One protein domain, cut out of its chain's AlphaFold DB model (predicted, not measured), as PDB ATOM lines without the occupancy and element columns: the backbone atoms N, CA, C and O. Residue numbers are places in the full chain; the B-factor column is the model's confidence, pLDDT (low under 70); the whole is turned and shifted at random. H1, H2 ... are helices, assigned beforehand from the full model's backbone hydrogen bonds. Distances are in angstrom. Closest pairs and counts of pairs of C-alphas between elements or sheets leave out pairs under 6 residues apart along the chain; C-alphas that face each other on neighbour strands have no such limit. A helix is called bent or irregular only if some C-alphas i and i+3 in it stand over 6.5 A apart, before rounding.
ATOM      1  N   LYS A 419     619.091 447.598 488.132       83.69
ATOM      2  CA  LYS A 419     618.257 446.712 487.287       83.69
ATOM      3  C   LYS A 419     616.780 446.566 487.708       83.69
ATOM      4  O   LYS A 419     616.004 446.047 486.918       83.69
ATOM      5  N   HIS A 420     616.405 446.955 488.929       82.00
ATOM      6  CA  HIS A 420     615.020 446.922 489.411       82.00
ATOM      7  C   HIS A 420     614.213 448.190 489.085       82.00
ATOM      8  O   HIS A 420     612.987 448.130 489.092       82.00
ATOM      9  N   HIS A 421     614.858 449.310 488.747       84.56
ATOM     10  CA  HIS A 421     614.169 450.490 488.227       84.56
ATOM     11  C   HIS A 421     614.069 450.377 486.701       84.56
ATOM     12  O   HIS A 421     614.869 450.937 485.957       84.56
ATOM     13  N   ARG A 422     613.110 449.564 486.236       83.00
ATOM     14  CA  ARG A 422     612.948 449.231 484.812       83.00
ATOM     15  C   ARG A 422     612.745 450.485 483.946       83.00
ATOM     16  O   ARG A 422     613.541 450.716 483.045       83.00
ATOM     17  N   VAL A 423     611.761 451.318 484.293       84.81
ATOM     18  CA  VAL A 423     611.344 452.489 483.497       84.81
ATOM     19  C   VAL A 423     612.452 453.540 483.366       84.81
ATOM     20  O   VAL A 423     612.777 453.949 482.257       84.81
ATOM     21  N   SER A 424     613.099 453.953 484.464       84.12
ATOM     22  CA  SER A 424     614.219 454.910 484.394       84.12
ATOM     23  C   SER A 424     615.409 454.344 483.623       84.12
ATOM     24  O   SER A 424     616.094 455.081 482.919       84.12
ATOM     25  N   ARG A 425     615.651 453.030 483.705       87.06
ATOM     26  CA  ARG A 425     616.714 452.370 482.946       87.06
ATOM     27  C   ARG A 425     616.400 452.265 481.452       87.06
ATOM     28  O   ARG A 425     617.333 452.366 480.666       87.06
ATOM     29  N   GLU A 426     615.137 452.107 481.065       84.12
ATOM     30  CA  GLU A 426     614.679 452.189 479.669       84.12
ATOM     31  C   GLU A 426     614.804 453.634 479.141       84.12
ATOM     32  O   GLU A 426     615.410 453.847 478.094       84.12
ATOM     33  N   VAL A 427     614.398 454.647 479.920       87.06
ATOM     34  CA  VAL A 427     614.586 456.076 479.577       87.06
ATOM     35  C   VAL A 427     616.069 456.448 479.420       87.06
ATOM     36  O   VAL A 427     616.457 457.059 478.424       87.06
ATOM     37  N   PHE A 428     616.937 456.052 480.359       88.94
ATOM     38  CA  PHE A 428     618.379 456.288 480.228       88.94
ATOM     39  C   PHE A 428     619.023 455.461 479.108       88.94
ATOM     40  O   PHE A 428     620.094 455.841 478.638       88.94
ATOM     41  N   GLN A 429     618.404 454.355 478.678       89.88
ATOM     42  CA  GLN A 429     618.864 453.607 477.512       89.88
ATOM     43  C   GLN A 429     618.568 454.386 476.230       89.88
ATOM     44  O   GLN A 429     619.504 454.676 475.496       89.88
ATOM     45  N   GLY A 430     617.320 454.825 476.028       82.25
ATOM     46  CA  GLY A 430     616.943 455.655 474.880       82.25
ATOM     47  C   GLY A 430     617.766 456.945 474.792       82.25
ATOM     48  O   GLY A 430     618.279 457.276 473.728       82.25
ATOM     49  N   GLN A 431     618.011 457.623 475.924       88.12
ATOM     50  CA  GLN A 431     618.906 458.792 475.961       88.12
ATOM     51  C   GLN A 431     620.357 458.445 475.569       88.12
ATOM     52  O   GLN A 431     621.015 459.245 474.907       88.12
ATOM     53  N   ALA A 432     620.878 457.281 475.972       88.31
ATOM     54  CA  ALA A 432     622.231 456.856 475.610       88.31
ATOM     55  C   ALA A 432     622.337 456.401 474.145       88.31
ATOM     56  O   ALA A 432     623.374 456.623 473.530       88.31
ATOM     57  N   GLU A 433     621.288 455.803 473.581       84.94
ATOM     58  CA  GLU A 433     621.221 455.387 472.174       84.94
ATOM     59  C   GLU A 433     621.057 456.596 471.238       84.94
ATOM     60  O   GLU A 433     621.784 456.701 470.252       84.94
ATOM     61  N   LEU A 434     620.205 457.567 471.589       81.31
ATOM     62  CA  LEU A 434     620.060 458.835 470.860       81.31
ATOM     63  C   LEU A 434     621.383 459.618 470.814       81.31
ATOM     64  O   LEU A 434     621.832 460.025 469.744       81.31
ATOM     65  N   LEU A 435     622.054 459.771 471.961       87.06
ATOM     66  CA  LEU A 435     623.354 460.445 472.021       87.06
ATOM     67  C   LEU A 435     624.485 459.623 471.383       87.06
ATOM     68  O   LEU A 435     625.481 460.211 470.969       87.06
ATOM     69  N   GLN A 436     624.336 458.298 471.239       90.06
ATOM     70  CA  GLN A 436     625.262 457.509 470.423       90.06
ATOM     71  C   GLN A 436     625.143 457.884 468.945       90.06
ATOM     72  O   GLN A 436     626.169 458.138 468.327       90.06
ATOM     73  N   ARG A 437     623.917 457.994 468.409       80.62
ATOM     74  CA  ARG A 437     623.685 458.444 467.024       80.62
ATOM     75  C   ARG A 437     624.224 459.858 466.800       80.62
ATOM     76  O   ARG A 437     624.880 460.102 465.796       80.62
ATOM     77  N   GLY A 438     624.010 460.774 467.750       81.50
ATOM     78  CA  GLY A 438     624.589 462.124 467.706       81.50
ATOM     79  C   GLY A 438     626.119 462.105 467.588       81.50
ATOM     80  O   GLY A 438     626.678 462.711 466.677       81.50
ATOM     81  N   TYR A 439     626.783 461.335 468.452       89.56
ATOM     82  CA  TYR A 439     628.232 461.128 468.416       89.56
ATOM     83  C   TYR A 439     628.722 460.440 467.124       89.56
ATOM     84  O   TYR A 439     629.724 460.872 466.561       89.56
ATOM     85  N   GLU A 440     628.024 459.411 466.633       85.06
ATOM     86  CA  GLU A 440     628.382 458.695 465.399       85.06
ATOM     87  C   GLU A 440     628.261 459.620 464.163       85.06
ATOM     88  O   GLU A 440     629.169 459.627 463.334       85.06
ATOM     89  N   ARG A 441     627.252 460.513 464.098       79.50
ATOM     90  CA  ARG A 441     627.153 461.568 463.057       79.50
ATOM     91  C   ARG A 441     628.304 462.584 463.119       79.50
ATOM     92  O   ARG A 441     628.870 462.936 462.086       79.50
ATOM     93  N   VAL A 442     628.673 463.057 464.315       83.50
ATOM     94  CA  VAL A 442     629.794 464.007 464.503       83.50
ATOM     95  C   VAL A 442     631.126 463.366 464.098       83.50
ATOM     96  O   VAL A 442     631.947 464.010 463.445       83.50
ATOM     97  N   LEU A 443     631.328 462.089 464.438       85.69
ATOM     98  CA  LEU A 443     632.506 461.310 464.058       85.69
ATOM     99  C   LEU A 443     632.635 461.179 462.533       85.69
ATOM    100  O   LEU A 443     633.707 461.435 461.984       85.69
ATOM    101  N   GLU A 444     631.546 460.821 461.851       80.62
ATOM    102  CA  GLU A 444     631.517 460.692 460.391       80.62
ATOM    103  C   GLU A 444     631.752 462.037 459.688       80.62
ATOM    104  O   GLU A 444     632.550 462.116 458.754       80.62
ATOM    105  N   SER A 445     631.122 463.110 460.178       78.19
ATOM    106  CA  SER A 445     631.297 464.467 459.649       78.19
ATOM    107  C   SER A 445     632.753 464.938 459.755       78.19
ATOM    108  O   SER A 445     633.324 465.400 458.765       78.19
ATOM    109  N   GLN A 446     633.412 464.735 460.907       83.19
ATOM    110  CA  GLN A 446     634.833 465.075 461.054       83.19
ATOM    111  C   GLN A 446     635.754 464.194 460.194       83.19
ATOM    112  O   GLN A 446     636.752 464.699 459.681       83.19
ATOM    113  N   ALA A 447     635.425 462.915 459.982       80.31
ATOM    114  CA  ALA A 447     636.175 462.054 459.066       80.31
ATOM    115  C   ALA A 447     636.043 462.522 457.604       80.31
ATOM    116  O   ALA A 447     637.053 462.656 456.908       80.31
ATOM    117  N   LYS A 448     634.824 462.855 457.155       77.62
ATOM    118  CA  LYS A 448     634.555 463.427 455.825       77.62
ATOM    119  C   LYS A 448     635.271 464.770 455.633       77.62
ATOM    120  O   LYS A 448     635.932 464.964 454.614       77.62
ATOM    121  N   GLU A 449     635.234 465.670 456.617       77.62
ATOM    122  CA  GLU A 449     635.950 466.952 456.537       77.62
ATOM    123  C   GLU A 449     637.477 466.763 456.490       77.62
ATOM    124  O   GLU A 449     638.164 467.408 455.694       77.62
ATOM    125  N   TYR A 450     638.017 465.848 457.302       79.38
ATOM    126  CA  TYR A 450     639.440 465.516 457.313       79.38
ATOM    127  C   TYR A 450     639.896 464.930 455.966       79.38
ATOM    128  O   TYR A 450     640.948 465.335 455.462       79.38
ATOM    129  N   PHE A 451     639.088 464.061 455.339       78.81
ATOM    130  CA  PHE A 451     639.327 463.559 453.982       78.81
ATOM    131  C   PHE A 451     639.353 464.683 452.947       78.81
ATOM    132  O   PHE A 451     640.380 464.875 452.296       78.81
ATOM    133  N   SER A 452     638.283 465.475 452.842       73.00
ATOM    134  CA  SER A 452     638.187 466.568 451.865       73.00
ATOM    135  C   SER A 452     639.331 467.575 452.013       73.00
ATOM    136  O   SER A 452     639.958 467.964 451.026       73.00
ATOM    137  N   ARG A 453     639.673 467.945 453.256       76.44
ATOM    138  CA  ARG A 453     640.768 468.878 453.556       76.44
ATOM    139  C   ARG A 453     642.142 468.309 453.189       76.44
ATOM    140  O   ARG A 453     643.013 469.070 452.772       76.44
ATOM    141  N   ARG A 454     642.369 466.996 453.338       79.19
ATOM    142  CA  ARG A 454     643.640 466.374 452.931       79.19
ATOM    143  C   ARG A 454     643.721 466.192 451.420       79.19
ATOM    144  O   ARG A 454     644.753 466.533 450.850       79.19
ATOM    145  N   ARG A 455     642.644 465.714 450.788       77.19
ATOM    146  CA  ARG A 455     642.554 465.478 449.344       77.19
ATOM    147  C   ARG A 455     642.784 466.759 448.542       77.19
ATOM    148  O   ARG A 455     643.682 466.774 447.710       77.19
ATOM    149  N   GLY A 456     642.088 467.851 448.873       72.81
ATOM    150  CA  GLY A 456     642.318 469.150 448.226       72.81
ATOM    151  C   GLY A 456     643.745 469.686 448.421       72.81
ATOM    152  O   GLY A 456     644.250 470.425 447.584       72.81
ATOM    153  N   GLY A 457     644.433 469.276 449.492       75.12
ATOM    154  CA  GLY A 457     645.856 469.561 449.692       75.12
ATOM    155  C   GLY A 457     646.797 468.758 448.785       75.12
ATOM    156  O   GLY A 457     647.870 469.254 448.472       75.12
ATOM    157  N   LEU A 458     646.407 467.553 448.349       74.12
ATOM    158  CA  LEU A 458     647.168 466.742 447.386       74.12
ATOM    159  C   LEU A 458     646.892 467.177 445.941       74.12
ATOM    160  O   LEU A 458     647.813 467.243 445.138       74.12
ATOM    161  N   GLU A 459     645.648 467.542 445.626       69.75
ATOM    162  CA  GLU A 459     645.261 468.097 444.316       69.75
ATOM    163  C   GLU A 459     645.922 469.469 444.036       69.75
ATOM    164  O   GLU A 459     646.012 469.885 442.882       69.75
ATOM    165  N   LEU A 460     646.438 470.145 445.074       73.25
ATOM    166  CA  LEU A 460     647.239 471.375 444.989       73.25
ATOM    167  C   LEU A 460     648.766 471.146 444.908       73.25
ATOM    168  O   LEU A 460     649.501 472.098 444.640       73.25
ATOM    169  N   GLU A 461     649.270 469.929 445.133       76.94
ATOM    170  CA  GLU A 461     650.694 469.604 444.971       76.94
ATOM    171  C   GLU A 461     650.971 469.211 443.504       76.94
ATOM    172  O   GLU A 461     650.941 468.039 443.126       76.94
ATOM    173  N   GLU A 462     651.218 470.220 442.654       54.94
ATOM    174  CA  GLU A 462     651.453 470.049 441.210       54.94
ATOM    175  C   GLU A 462     652.518 468.976 440.898       54.94
ATOM    176  O   GLU A 462     653.707 469.151 441.172       54.94
ATOM    177  N   GLY A 463     652.094 467.890 440.239       75.69
ATOM    178  CA  GLY A 463     652.984 466.878 439.656       75.69
ATOM    179  C   GLY A 463     652.815 465.443 440.168       75.69
ATOM    180  O   GLY A 463     653.461 464.556 439.615       75.69
ATOM    181  N   ILE A 464     651.960 465.196 441.167       77.56
ATOM    182  CA  ILE A 464     651.667 463.839 441.667       77.56
ATOM    183  C   ILE A 464     650.968 463.007 440.571       77.56
ATOM    184  O   ILE A 464     649.949 463.418 440.013       77.56
ATOM    185  N   GLY A 465     651.505 461.825 440.256       84.31
ATOM    186  CA  GLY A 465     650.939 460.921 439.248       84.31
ATOM    187  C   GLY A 465     649.704 460.157 439.746       84.31
ATOM    188  O   GLY A 465     649.568 459.894 440.935       84.31
ATOM    189  N   ALA A 466     648.818 459.715 438.844       75.50
ATOM    190  CA  ALA A 466     647.563 459.038 439.220       75.50
ATOM    191  C   ALA A 466     647.756 457.806 440.138       75.50
ATOM    192  O   ALA A 466     646.994 457.611 441.081       75.50
ATOM    193  N   SER A 467     648.816 457.020 439.926       78.25
ATOM    194  CA  SER A 467     649.187 455.893 440.798       78.25
ATOM    195  C   SER A 467     649.728 456.322 442.168       78.25
ATOM    196  O   SER A 467     649.633 455.576 443.139       78.25
ATOM    197  N   GLU A 468     650.317 457.515 442.264       80.19
ATOM    198  CA  GLU A 468     650.761 458.095 443.534       80.19
ATOM    199  C   GLU A 468     649.567 458.670 444.306       80.19
ATOM    200  O   GLU A 468     649.513 458.502 445.520       80.19
ATOM    201  N   ILE A 469     648.572 459.251 443.616       74.62
ATOM    202  CA  ILE A 469     647.274 459.620 444.210       74.62
ATOM    203  C   ILE A 469     646.604 458.375 444.812       74.62
ATOM    204  O   ILE A 469     646.188 458.418 445.967       74.62
ATOM    205  N   GLU A 470     646.568 457.249 444.092       78.38
ATOM    206  CA  GLU A 470     646.019 455.988 444.609       78.38
ATOM    207  C   GLU A 470     646.778 455.487 445.856       78.38
ATOM    208  O   GLU A 470     646.156 455.123 446.859       78.38
ATOM    209  N   GLU A 471     648.118 455.511 445.854       79.00
ATOM    210  CA  GLU A 471     648.893 455.086 447.029       79.00
ATOM    211  C   GLU A 471     648.740 456.054 448.220       79.00
ATOM    212  O   GLU A 471     648.726 455.624 449.378       79.00
ATOM    213  N   LEU A 472     648.590 457.355 447.959       78.38
ATOM    214  CA  LEU A 472     648.329 458.376 448.975       78.38
ATOM    215  C   LEU A 472     646.924 458.236 449.565       78.38
ATOM    216  O   LEU A 472     646.794 458.246 450.791       78.38
ATOM    217  N   GLU A 473     645.896 458.010 448.743       76.06
ATOM    218  CA  GLU A 473     644.555 457.666 449.221       76.06
ATOM    219  C   GLU A 473     644.585 456.385 450.062       76.06
ATOM    220  O   GLU A 473     644.021 456.362 451.156       76.06
ATOM    221  N   LYS A 474     645.298 455.339 449.623       79.94
ATOM    222  CA  LYS A 474     645.454 454.097 450.393       79.94
ATOM    223  C   LYS A 474     646.075 454.352 451.771       79.94
ATOM    224  O   LYS A 474     645.544 453.897 452.785       79.94
ATOM    225  N   ARG A 475     647.169 455.117 451.839       78.00
ATOM    226  CA  ARG A 475     647.807 455.504 453.112       78.00
ATOM    227  C   ARG A 475     646.860 456.322 453.996       78.00
ATOM    228  O   ARG A 475     646.803 456.090 455.202       78.00
ATOM    229  N   PHE A 476     646.089 457.230 453.401       81.00
ATOM    230  CA  PHE A 476     645.160 458.099 454.114       81.00
ATOM    231  C   PHE A 476     643.929 457.356 454.664       81.00
ATOM    232  O   PHE A 476     643.502 457.619 455.787       81.00
ATOM    233  N   ARG A 477     643.403 456.362 453.938       75.94
ATOM    234  CA  ARG A 477     642.332 455.465 454.413       75.94
ATOM    235  C   ARG A 477     642.748 454.734 455.699       75.94
ATOM    236  O   ARG A 477     642.005 454.733 456.682       75.94
ATOM    237  N   ALA A 478     643.980 454.221 455.744       79.75
ATOM    238  CA  ALA A 478     644.551 453.614 456.950       79.75
ATOM    239  C   ALA A 478     644.814 454.629 458.089       79.75
ATOM    240  O   ALA A 478     644.707 454.276 459.265       79.75
ATOM    241  N   GLU A 479     645.133 455.891 457.774       82.62
ATOM    242  CA  GLU A 479     645.244 456.975 458.765       82.62
ATOM    243  C   GLU A 479     643.876 457.302 459.393       82.62
ATOM    244  O   GLU A 479     643.757 457.301 460.621       82.62
ATOM    245  N   MET A 480     642.823 457.455 458.579       82.31
ATOM    246  CA  MET A 480     641.457 457.691 459.064       82.31
ATOM    247  C   MET A 480     640.932 456.553 459.941       82.31
ATOM    248  O   MET A 480     640.394 456.817 461.016       82.31
ATOM    249  N   PHE A 481     641.118 455.290 459.543       82.06
ATOM    250  CA  PHE A 481     640.692 454.155 460.370       82.06
ATOM    251  C   PHE A 481     641.376 454.161 461.748       82.06
ATOM    252  O   PHE A 481     640.733 453.924 462.773       82.06
ATOM    253  N   ARG A 482     642.671 454.494 461.816       82.06
ATOM    254  CA  ARG A 482     643.393 454.586 463.095       82.06
ATOM    255  C   ARG A 482     642.896 455.738 463.970       82.06
ATOM    256  O   ARG A 482     642.706 455.539 465.172       82.06
ATOM    257  N   GLU A 483     642.698 456.915 463.385       85.00
ATOM    258  CA  GLU A 483     642.385 458.146 464.119       85.00
ATOM    259  C   GLU A 483     640.899 458.252 464.508       85.00
ATOM    260  O   GLU A 483     640.603 458.603 465.649       85.00
ATOM    261  N   PHE A 484     639.970 457.878 463.621       86.25
ATOM    262  CA  PHE A 484     638.524 457.974 463.865       86.25
ATOM    263  C   PHE A 484     637.890 456.675 464.380       86.25
ATOM    264  O   PHE A 484     636.961 456.747 465.176       86.25
ATOM    265  N   VAL A 485     638.388 455.485 464.013       83.56
ATOM    266  CA  VAL A 485     637.796 454.214 464.489       83.56
ATOM    267  C   VAL A 485     638.581 453.630 465.665       83.56
ATOM    268  O   VAL A 485     638.032 453.439 466.751       83.56
ATOM    269  N   VAL A 486     639.881 453.354 465.508       81.56
ATOM    270  CA  VAL A 486     640.662 452.632 466.534       81.56
ATOM    271  C   VAL A 486     640.832 453.453 467.816       81.56
ATOM    272  O   VAL A 486     640.560 452.947 468.911       81.56
ATOM    273  N   LYS A 487     641.285 454.706 467.693       85.50
ATOM    274  CA  LYS A 487     641.558 455.617 468.816       85.50
ATOM    275  C   LYS A 487     640.297 455.954 469.608       85.50
ATOM    276  O   LYS A 487     640.304 455.848 470.837       85.50
ATOM    277  N   GLU A 488     639.216 456.294 468.916       88.62
ATOM    278  CA  GLU A 488     637.945 456.647 469.545       88.62
ATOM    279  C   GLU A 488     637.244 455.440 470.164       88.62
ATOM    280  O   GLU A 488     636.803 455.508 471.315       88.62
ATOM    281  N   GLN A 489     637.253 454.277 469.508       82.56
ATOM    282  CA  GLN A 489     636.743 453.056 470.127       82.56
ATOM    283  C   GLN A 489     637.546 452.686 471.392       82.56
ATOM    284  O   GLN A 489     636.950 452.241 472.380       82.56
ATOM    285  N   ASP A 490     638.864 452.915 471.441       82.94
ATOM    286  CA  ASP A 490     639.665 452.754 472.667       82.94
ATOM    287  C   ASP A 490     639.367 453.841 473.731       82.94
ATOM    288  O   ASP A 490     639.403 453.542 474.934       82.94
ATOM    289  N   ALA A 491     639.010 455.070 473.339       83.50
ATOM    290  CA  ALA A 491     638.543 456.127 474.246       83.50
ATOM    291  C   ALA A 491     637.179 455.776 474.875       83.50
ATOM    292  O   ALA A 491     637.039 455.779 476.104       83.50
ATOM    293  N   LEU A 492     636.207 455.353 474.061       84.50
ATOM    294  CA  LEU A 492     634.916 454.836 474.513       84.50
ATOM    295  C   LEU A 492     635.086 453.612 475.420       84.50
ATOM    296  O   LEU A 492     634.454 453.536 476.472       84.50
ATOM    297  N   ASN A 493     635.963 452.666 475.076       84.06
ATOM    298  CA  ASN A 493     636.226 451.487 475.908       84.06
ATOM    299  C   ASN A 493     636.821 451.854 477.276       84.06
ATOM    300  O   ASN A 493     636.448 451.260 478.294       84.06
ATOM    301  N   ARG A 494     637.701 452.863 477.327       85.00
ATOM    302  CA  ARG A 494     638.239 453.421 478.578       85.00
ATOM    303  C   ARG A 494     637.122 454.031 479.426       85.00
ATOM    304  O   ARG A 494     636.947 453.641 480.581       85.00
ATOM    305  N   ALA A 495     636.288 454.881 478.832       81.62
ATOM    306  CA  ALA A 495     635.158 455.505 479.514       81.62
ATOM    307  C   ALA A 495     634.100 454.489 479.996       81.62
ATOM    308  O   ALA A 495     633.626 454.582 481.131       81.62
ATOM    309  N   LYS A 496     633.792 453.459 479.194       83.25
ATOM    310  CA  LYS A 496     632.898 452.330 479.536       83.25
ATOM    311  C   LYS A 496     633.498 451.365 480.577       83.25
ATOM    312  O   LYS A 496     632.779 450.540 481.152       83.25
ATOM    313  N   ALA A 497     634.801 451.450 480.863       82.44
ATOM    314  CA  ALA A 497     635.437 450.794 482.008       82.44
ATOM    315  C   ALA A 497     635.400 451.673 483.274       82.44
ATOM    316  O   ALA A 497     635.176 451.159 484.374       82.44
ATOM    317  N   GLU A 498     635.565 452.988 483.121       81.69
ATOM    318  CA  GLU A 498     635.529 453.992 484.196       81.69
ATOM    319  C   GLU A 498     634.115 454.348 484.682       81.69
ATOM    320  O   GLU A 498     633.951 454.824 485.807       81.69
ATOM    321  N   SER A 499     633.080 454.088 483.880       78.25
ATOM    322  CA  SER A 499     631.676 454.300 484.254       78.25
ATOM    323  C   SER A 499     631.130 453.243 485.221       78.25
ATOM    324  O   SER A 499     630.212 453.539 485.992       78.25
ATOM    325  N   ARG A 500     631.716 452.033 485.213       80.19
ATOM    326  CA  ARG A 500     631.250 450.855 485.968       80.19
ATOM    327  C   ARG A 500     631.141 451.135 487.471       80.19
ATOM    328  O   ARG A 500     631.979 451.875 487.997       80.19
ATOM    329  N   PRO A 501     630.197 450.502 488.197       78.12
ATOM    330  CA  PRO A 501     630.013 450.723 489.627       78.12
ATOM    331  C   PRO A 501     631.317 450.600 490.443       78.12
ATOM    332  O   PRO A 501     632.118 449.688 490.205       78.12
ATOM    333  N   PRO A 502     631.533 451.443 491.475       72.81
ATOM    334  CA  PRO A 502     632.751 451.403 492.284       72.81
ATOM    335  C   PRO A 502     633.040 450.053 492.952       72.81
ATOM    336  O   PRO A 502     634.192 449.788 493.286       72.81
ATOM    337  N   LYS A 503     632.032 449.188 493.142       73.50
ATOM    338  CA  LYS A 503     632.207 447.814 493.646       73.50
ATOM    339  C   LYS A 503     632.992 446.954 492.647       73.50
ATOM    340  O   LYS A 503     634.009 446.371 493.024       73.50
ATOM    341  N   ASP A 504     632.607 446.978 491.377       68.38
ATOM    342  CA  ASP A 504     633.223 446.183 490.307       68.38
ATOM    343  C   ASP A 504     634.600 446.735 489.930       68.38
ATOM    344  O   ASP A 504     635.573 445.984 489.808       68.38
ATOM    345  N   GLN A 505     634.726 448.068 489.879       67.31
ATOM    346  CA  GLN A 505     636.031 448.719 489.770       67.31
ATOM    347  C   GLN A 505     636.954 448.338 490.926       67.31
ATOM    348  O   GLN A 505     638.139 448.111 490.699       67.31
ATOM    349  N   ASN A 506     636.449 448.250 492.163       67.56
ATOM    350  CA  ASN A 506     637.259 447.825 493.302       67.56
ATOM    351  C   ASN A 506     637.675 446.358 493.199       67.56
ATOM    352  O   ASN A 506     638.795 446.050 493.592       67.56
ATOM    353  N   ILE A 507     636.840 445.458 492.674       65.94
ATOM    354  CA  ILE A 507     637.236 444.062 492.436       65.94
ATOM    355  C   ILE A 507     638.390 444.022 491.424       65.94
ATOM    356  O   ILE A 507     639.446 443.462 491.727       65.94
ATOM    357  N   PHE A 508     638.256 444.702 490.280       57.91
ATOM    358  CA  PHE A 508     639.297 444.730 489.249       57.91
ATOM    359  C   PHE A 508     640.580 445.451 489.709       57.91
ATOM    360  O   PHE A 508     641.675 444.905 489.582       57.91
ATOM    361  N   PHE A 584     652.942 432.825 472.420       38.22
ATOM    362  CA  PHE A 584     652.482 434.002 473.163       38.22
ATOM    363  C   PHE A 584     652.680 435.303 472.358       38.22
ATOM    364  O   PHE A 584     651.736 436.082 472.242       38.22
ATOM    365  N   ILE A 585     653.843 435.505 471.721       41.28
ATOM    366  CA  ILE A 585     654.084 436.623 470.782       41.28
ATOM    367  C   ILE A 585     653.127 436.537 469.590       41.28
ATOM    368  O   ILE A 585     652.467 437.521 469.261       41.28
ATOM    369  N   GLY A 586     652.949 435.339 469.026       47.31
ATOM    370  CA  GLY A 586     651.978 435.055 467.968       47.31
ATOM    371  C   GLY A 586     650.531 435.416 468.326       47.31
ATOM    372  O   GLY A 586     649.711 435.584 467.435       47.31
ATOM    373  N   LYS A 587     650.205 435.594 469.617       50.00
ATOM    374  CA  LYS A 587     648.856 435.972 470.072       50.00
ATOM    375  C   LYS A 587     648.650 437.474 470.247       50.00
ATOM    376  O   LYS A 587     647.516 437.929 470.127       50.00
ATOM    377  N   LYS A 588     649.723 438.247 470.461       47.66
ATOM    378  CA  LYS A 588     649.679 439.703 470.236       47.66
ATOM    379  C   LYS A 588     649.570 439.966 468.731       47.66
ATOM    380  O   LYS A 588     648.633 440.647 468.314       47.66
ATOM    381  N   LYS A 589     650.374 439.238 467.938       52.34
ATOM    382  CA  LYS A 589     650.260 439.213 466.476       52.34
ATOM    383  C   LYS A 589     648.846 438.887 465.991       52.34
ATOM    384  O   LYS A 589     648.411 439.568 465.094       52.34
ATOM    385  N   THR A 590     648.064 437.971 466.574       60.84
ATOM    386  CA  THR A 590     646.674 437.757 466.087       60.84
ATOM    387  C   THR A 590     645.696 438.924 466.303       60.84
ATOM    388  O   THR A 590     644.667 438.929 465.638       60.84
ATOM    389  N   ARG A 591     645.961 439.903 467.190       57.94
ATOM    390  CA  ARG A 591     645.192 441.172 467.187       57.94
ATOM    391  C   ARG A 591     645.790 442.142 466.173       57.94
ATOM    392  O   ARG A 591     645.046 442.738 465.419       57.94
ATOM    393  N   GLU A 592     647.111 442.285 466.159       65.94
ATOM    394  CA  GLU A 592     647.816 443.230 465.277       65.94
ATOM    395  C   GLU A 592     647.652 442.868 463.791       65.94
ATOM    396  O   GLU A 592     647.470 443.750 462.971       65.94
ATOM    397  N   TYR A 593     647.614 441.574 463.473       70.56
ATOM    398  CA  TYR A 593     647.307 441.007 462.161       70.56
ATOM    399  C   TYR A 593     645.857 441.284 461.776       70.56
ATOM    400  O   TYR A 593     645.645 441.910 460.761       70.56
ATOM    401  N   ARG A 594     644.869 440.927 462.612       71.25
ATOM    402  CA  ARG A 594     643.443 441.202 462.330       71.25
ATOM    403  C   ARG A 594     643.096 442.695 462.253       71.25
ATOM    404  O   ARG A 594     642.077 443.055 461.684       71.25
ATOM    405  N   VAL A 595     643.899 443.560 462.872       69.62
ATOM    406  CA  VAL A 595     643.780 445.018 462.721       69.62
ATOM    407  C   VAL A 595     644.475 445.487 461.443       69.62
ATOM    408  O   VAL A 595     643.919 446.340 460.775       69.62
ATOM    409  N   GLY A 596     645.614 444.900 461.056       72.56
ATOM    410  CA  GLY A 596     646.235 445.118 459.741       72.56
ATOM    411  C   GLY A 596     645.367 444.632 458.570       72.56
ATOM    412  O   GLY A 596     645.268 445.305 457.560       72.56
ATOM    413  N   GLU A 597     644.679 443.509 458.751       75.75
ATOM    414  CA  GLU A 597     643.701 442.906 457.834       75.75
ATOM    415  C   GLU A 597     642.519 443.869 457.615       75.75
ATOM    416  O   GLU A 597     642.190 444.177 456.476       75.75
ATOM    417  N   LEU A 598     641.977 444.475 458.685       70.56
ATOM    418  CA  LEU A 598     640.991 445.563 458.577       70.56
ATOM    419  C   LEU A 598     641.570 446.898 458.067       70.56
ATOM    420  O   LEU A 598     640.842 447.666 457.446       70.56
ATOM    421  N   GLU A 599     642.850 447.197 458.309       70.31
ATOM    422  CA  GLU A 599     643.535 448.357 457.713       70.31
ATOM    423  C   GLU A 599     643.745 448.180 456.202       70.31
ATOM    424  O   GLU A 599     643.760 449.174 455.486       70.31
ATOM    425  N   GLU A 600     643.881 446.948 455.704       69.00
ATOM    426  CA  GLU A 600     643.962 446.637 454.275       69.00
ATOM    427  C   GLU A 600     642.564 446.566 453.632       69.00
ATOM    428  O   GLU A 600     642.349 447.227 452.615       69.00
ATOM    429  N   GLU A 601     641.586 445.881 454.242       63.78
ATOM    430  CA  GLU A 601     640.179 445.876 453.789       63.78
ATOM    431  C   GLU A 601     639.588 447.296 453.748       63.78
ATOM    432  O   GLU A 601     639.022 447.711 452.737       63.78
ATOM    433  N   GLY A 602     639.801 448.088 454.804       56.28
ATOM    434  CA  GLY A 602     639.363 449.483 454.905       56.28
ATOM    435  C   GLY A 602     640.050 450.444 453.926       56.28
ATOM    436  O   GLY A 602     639.731 451.632 453.919       56.28
ATOM    437  N   THR A 603     640.974 449.963 453.084       56.03
ATOM    438  CA  THR A 603     641.499 450.752 451.958       56.03
ATOM    439  C   THR A 603     640.644 450.658 450.697       56.03
ATOM    440  O   THR A 603     640.882 451.417 449.760       56.03
ATOM    441  N   VAL A 604     639.604 449.823 450.680       49.38
ATOM    442  CA  VAL A 604     638.558 449.806 449.645       49.38
ATOM    443  C   VAL A 604     637.367 450.656 450.117       49.38
ATOM    444  O   VAL A 604     636.952 450.518 451.261       49.38
ATOM    445  N   GLY A 605     636.829 451.523 449.246       51.59
ATOM    446  CA  GLY A 605     635.547 452.245 449.409       51.59
ATOM    447  C   GLY A 605     635.295 452.960 450.750       51.59
ATOM    448  O   GLY A 605     634.660 452.395 451.632       51.59
ATOM    449  N   ILE A 606     635.713 454.226 450.896       50.03
ATOM    450  CA  ILE A 606     635.550 454.991 452.156       50.03
ATOM    451  C   ILE A 606     634.084 455.108 452.596       50.03
ATOM    452  O   ILE A 606     633.777 454.908 453.772       50.03
ATOM    453  N   GLU A 607     633.201 455.472 451.667       49.34
ATOM    454  CA  GLU A 607     631.882 456.026 451.996       49.34
ATOM    455  C   GLU A 607     630.856 454.956 452.397       49.34
ATOM    456  O   GLU A 607     629.971 455.238 453.199       49.34
ATOM    457  N   SER A 608     631.027 453.713 451.939       52.34
ATOM    458  CA  SER A 608     630.253 452.551 452.394       52.34
ATOM    459  C   SER A 608     630.876 451.863 453.616       52.34
ATOM    460  O   SER A 608     630.172 451.458 454.543       52.34
ATOM    461  N   ASN A 609     632.206 451.709 453.643       60.56
ATOM    462  CA  ASN A 609     632.821 450.671 454.473       60.56
ATOM    463  C   ASN A 609     633.149 451.109 455.905       60.56
ATOM    464  O   ASN A 609     633.351 450.244 456.751       60.56
ATOM    465  N   LEU A 610     633.188 452.405 456.238       62.41
ATOM    466  CA  LEU A 610     633.642 452.843 457.571       62.41
ATOM    467  C   LEU A 610     632.741 452.319 458.713       62.41
ATOM    468  O   LEU A 610     633.246 451.850 459.735       62.41
ATOM    469  N   LYS A 611     631.418 452.298 458.491       64.12
ATOM    470  CA  LYS A 611     630.387 451.740 459.394       64.12
ATOM    471  C   LYS A 611     630.519 450.213 459.533       64.12
ATOM    472  O   LYS A 611     630.401 449.672 460.635       64.12
ATOM    473  N   GLU A 612     630.827 449.514 458.438       68.75
ATOM    474  CA  GLU A 612     631.006 448.056 458.439       68.75
ATOM    475  C   GLU A 612     632.331 447.634 459.091       68.75
ATOM    476  O   GLU A 612     632.353 446.745 459.940       68.75
ATOM    477  N   VAL A 613     633.433 448.309 458.758       67.44
ATOM    478  CA  VAL A 613     634.774 448.068 459.307       67.44
ATOM    479  C   VAL A 613     634.824 448.426 460.799       67.44
ATOM    480  O   VAL A 613     635.435 447.687 461.578       67.44
ATOM    481  N   GLU A 614     634.106 449.465 461.253       68.75
ATOM    482  CA  GLU A 614     633.861 449.650 462.688       68.75
ATOM    483  C   GLU A 614     633.064 448.471 463.270       68.75
ATOM    484  O   GLU A 614     633.453 447.939 464.312       68.75
ATOM    485  N   GLY A 615     631.996 448.008 462.613       71.81
ATOM    486  CA  GLY A 615     631.235 446.823 463.022       71.81
ATOM    487  C   GLY A 615     632.109 445.570 463.188       71.81
ATOM    488  O   GLY A 615     632.066 444.915 464.237       71.81
ATOM    489  N   ARG A 616     632.978 445.281 462.211       70.44
ATOM    490  CA  ARG A 616     633.979 444.200 462.245       70.44
ATOM    491  C   ARG A 616     634.975 444.402 463.395       70.44
ATOM    492  O   ARG A 616     635.250 443.462 464.145       70.44
ATOM    493  N   TYR A 617     635.469 445.623 463.620       70.75
ATOM    494  CA  TYR A 617     636.384 445.927 464.726       70.75
ATOM    495  C   TYR A 617     635.713 445.787 466.108       70.75
ATOM    496  O   TYR A 617     636.253 445.110 466.993       70.75
ATOM    497  N   ARG A 618     634.494 446.324 466.279       70.19
ATOM    498  CA  ARG A 618     633.608 446.123 467.442       70.19
ATOM    499  C   ARG A 618     633.422 444.621 467.707       70.19
ATOM    500  O   ARG A 618     633.628 444.174 468.838       70.19
ATOM    501  N   ALA A 619     633.145 443.823 466.671       71.12
ATOM    502  CA  ALA A 619     632.994 442.369 466.759       71.12
ATOM    503  C   ALA A 619     634.289 441.635 467.166       71.12
ATOM    504  O   ALA A 619     634.238 440.722 467.992       71.12
ATOM    505  N   ILE A 620     635.464 442.041 466.673       71.44
ATOM    506  CA  ILE A 620     636.767 441.464 467.068       71.44
ATOM    507  C   ILE A 620     637.100 441.776 468.537       71.44
ATOM    508  O   ILE A 620     637.632 440.914 469.255       71.44
ATOM    509  N   LEU A 621     636.772 442.980 469.016       69.06
ATOM    510  CA  LEU A 621     636.923 443.365 470.424       69.06
ATOM    511  C   LEU A 621     635.949 442.593 471.329       69.06
ATOM    512  O   LEU A 621     636.369 442.052 472.358       69.06
ATOM    513  N   GLU A 622     634.683 442.470 470.923       70.19
ATOM    514  CA  GLU A 622     633.665 441.612 471.546       70.19
ATOM    515  C   GLU A 622     634.138 440.154 471.625       70.19
ATOM    516  O   GLU A 622     634.154 439.572 472.713       70.19
ATOM    517  N   GLU A 623     634.589 439.566 470.512       71.06
ATOM    518  CA  GLU A 623     635.067 438.184 470.453       71.06
ATOM    519  C   GLU A 623     636.268 437.985 471.381       71.06
ATOM    520  O   GLU A 623     636.288 437.049 472.185       71.06
TER     521      GLU A 623
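This is residues 419 to 508 and 584 to 623 of the 1057 residues of an uncharacterized protein of Candidatus Jorgensenbacteria bacterium GWA1_54_12 (UniProt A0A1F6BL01). Two long helices, H1 and H2, fold back on each other as a long helical hairpin, and a second, shorter hairpin of H4 and H5 crosses H2 steeply. Residues 419 to 439 stick out past the contact of H1 with H2, residues 584 to 590 of H4 stick out at another place, and little H3 follows the last residues of H2. The printed part has 130 residues with five named helices, H1 to H5 in chain order, and no named strand; its class is all helix. It is loose, with a radius of gyration of the C-alphas of 19.0 A, and flat, spanning 65 by 40 by 22 A.

H1, residues 422 to 459, and H2, residues 466 to 498, touch as a hairpin at a shallow tilt of 25 degrees, opposite ways. Their closest C-alphas, of Ala 447 and Phe 484, are 6.7 A apart; residues 443 to 458 alone of H1 touch H2. H3, residues 502 to 508, is close to H2 but not clearly touching, the closest C-alphas, of Glu 498 and Gln 505, being 7.7 A apart. H4, residues 584 to 601, has a kink of 25 degrees near residue 592 and with residues 599 to 600 alone touches H2 at a steep tilt of 55 degrees; the closest C-alphas, of Ala 478 and Glu 599, are 5.4 A apart. H5, residues 606 to 623, only just touches H2, with 3 pairs of C-alphas within 8 A, closest at Val 485 and Glu 614, 6.3 A, and at a steep tilt of 41 degrees. H4 and H5, a hairpin, also only just touch with 3 such pairs, closest at the C-alphas of Leu 598 and Val 613, 6.7 A, at a shallow tilt of 20 degrees. H2 is the hub, touching three helices; packing is part aligned, part crossed, 2 of the 4 touching pairs being at a shallow tilt. H1 and H5 are near each other, while H3 is apart from H1, H4 and H5. In H3 every O i to N i+4 pair is within hydrogen-bond range, against 33 of 34 in H1, 26 of 29 in H2, 12 of 14 in H4 and 11 of 14 in H5.

H1 runs 55.1 A from C-alpha 422 at (612.948, 449.231, 484.812) to C-alpha 459. H2 runs 46.8 A and is neither bent nor irregular, but only just: C-alphas 484 and 487 are 6.3 A apart. H3 measures 9.8 A and H4 25.8 A. H5 measures 24.8 A to C-alpha 623 at (635.067, 438.184, 470.453) and is irregular, C-alphas 608 and 611 being 7.0 A apart.

The two C-alphas farthest apart, of His 420 and Gly 463, are 65.7 A apart. Residues 509 to 583 are not printed, and C-alphas 508 and 584 are 23.4 A apart across the cut. Of the links printed whole, H2 to H3 and H4 to H5 are tight and H1 to H2 is short. The mean pLDDT of the printed part is 74.5; 33 residues are under 70, among them 584 to 592 and 600 to 614.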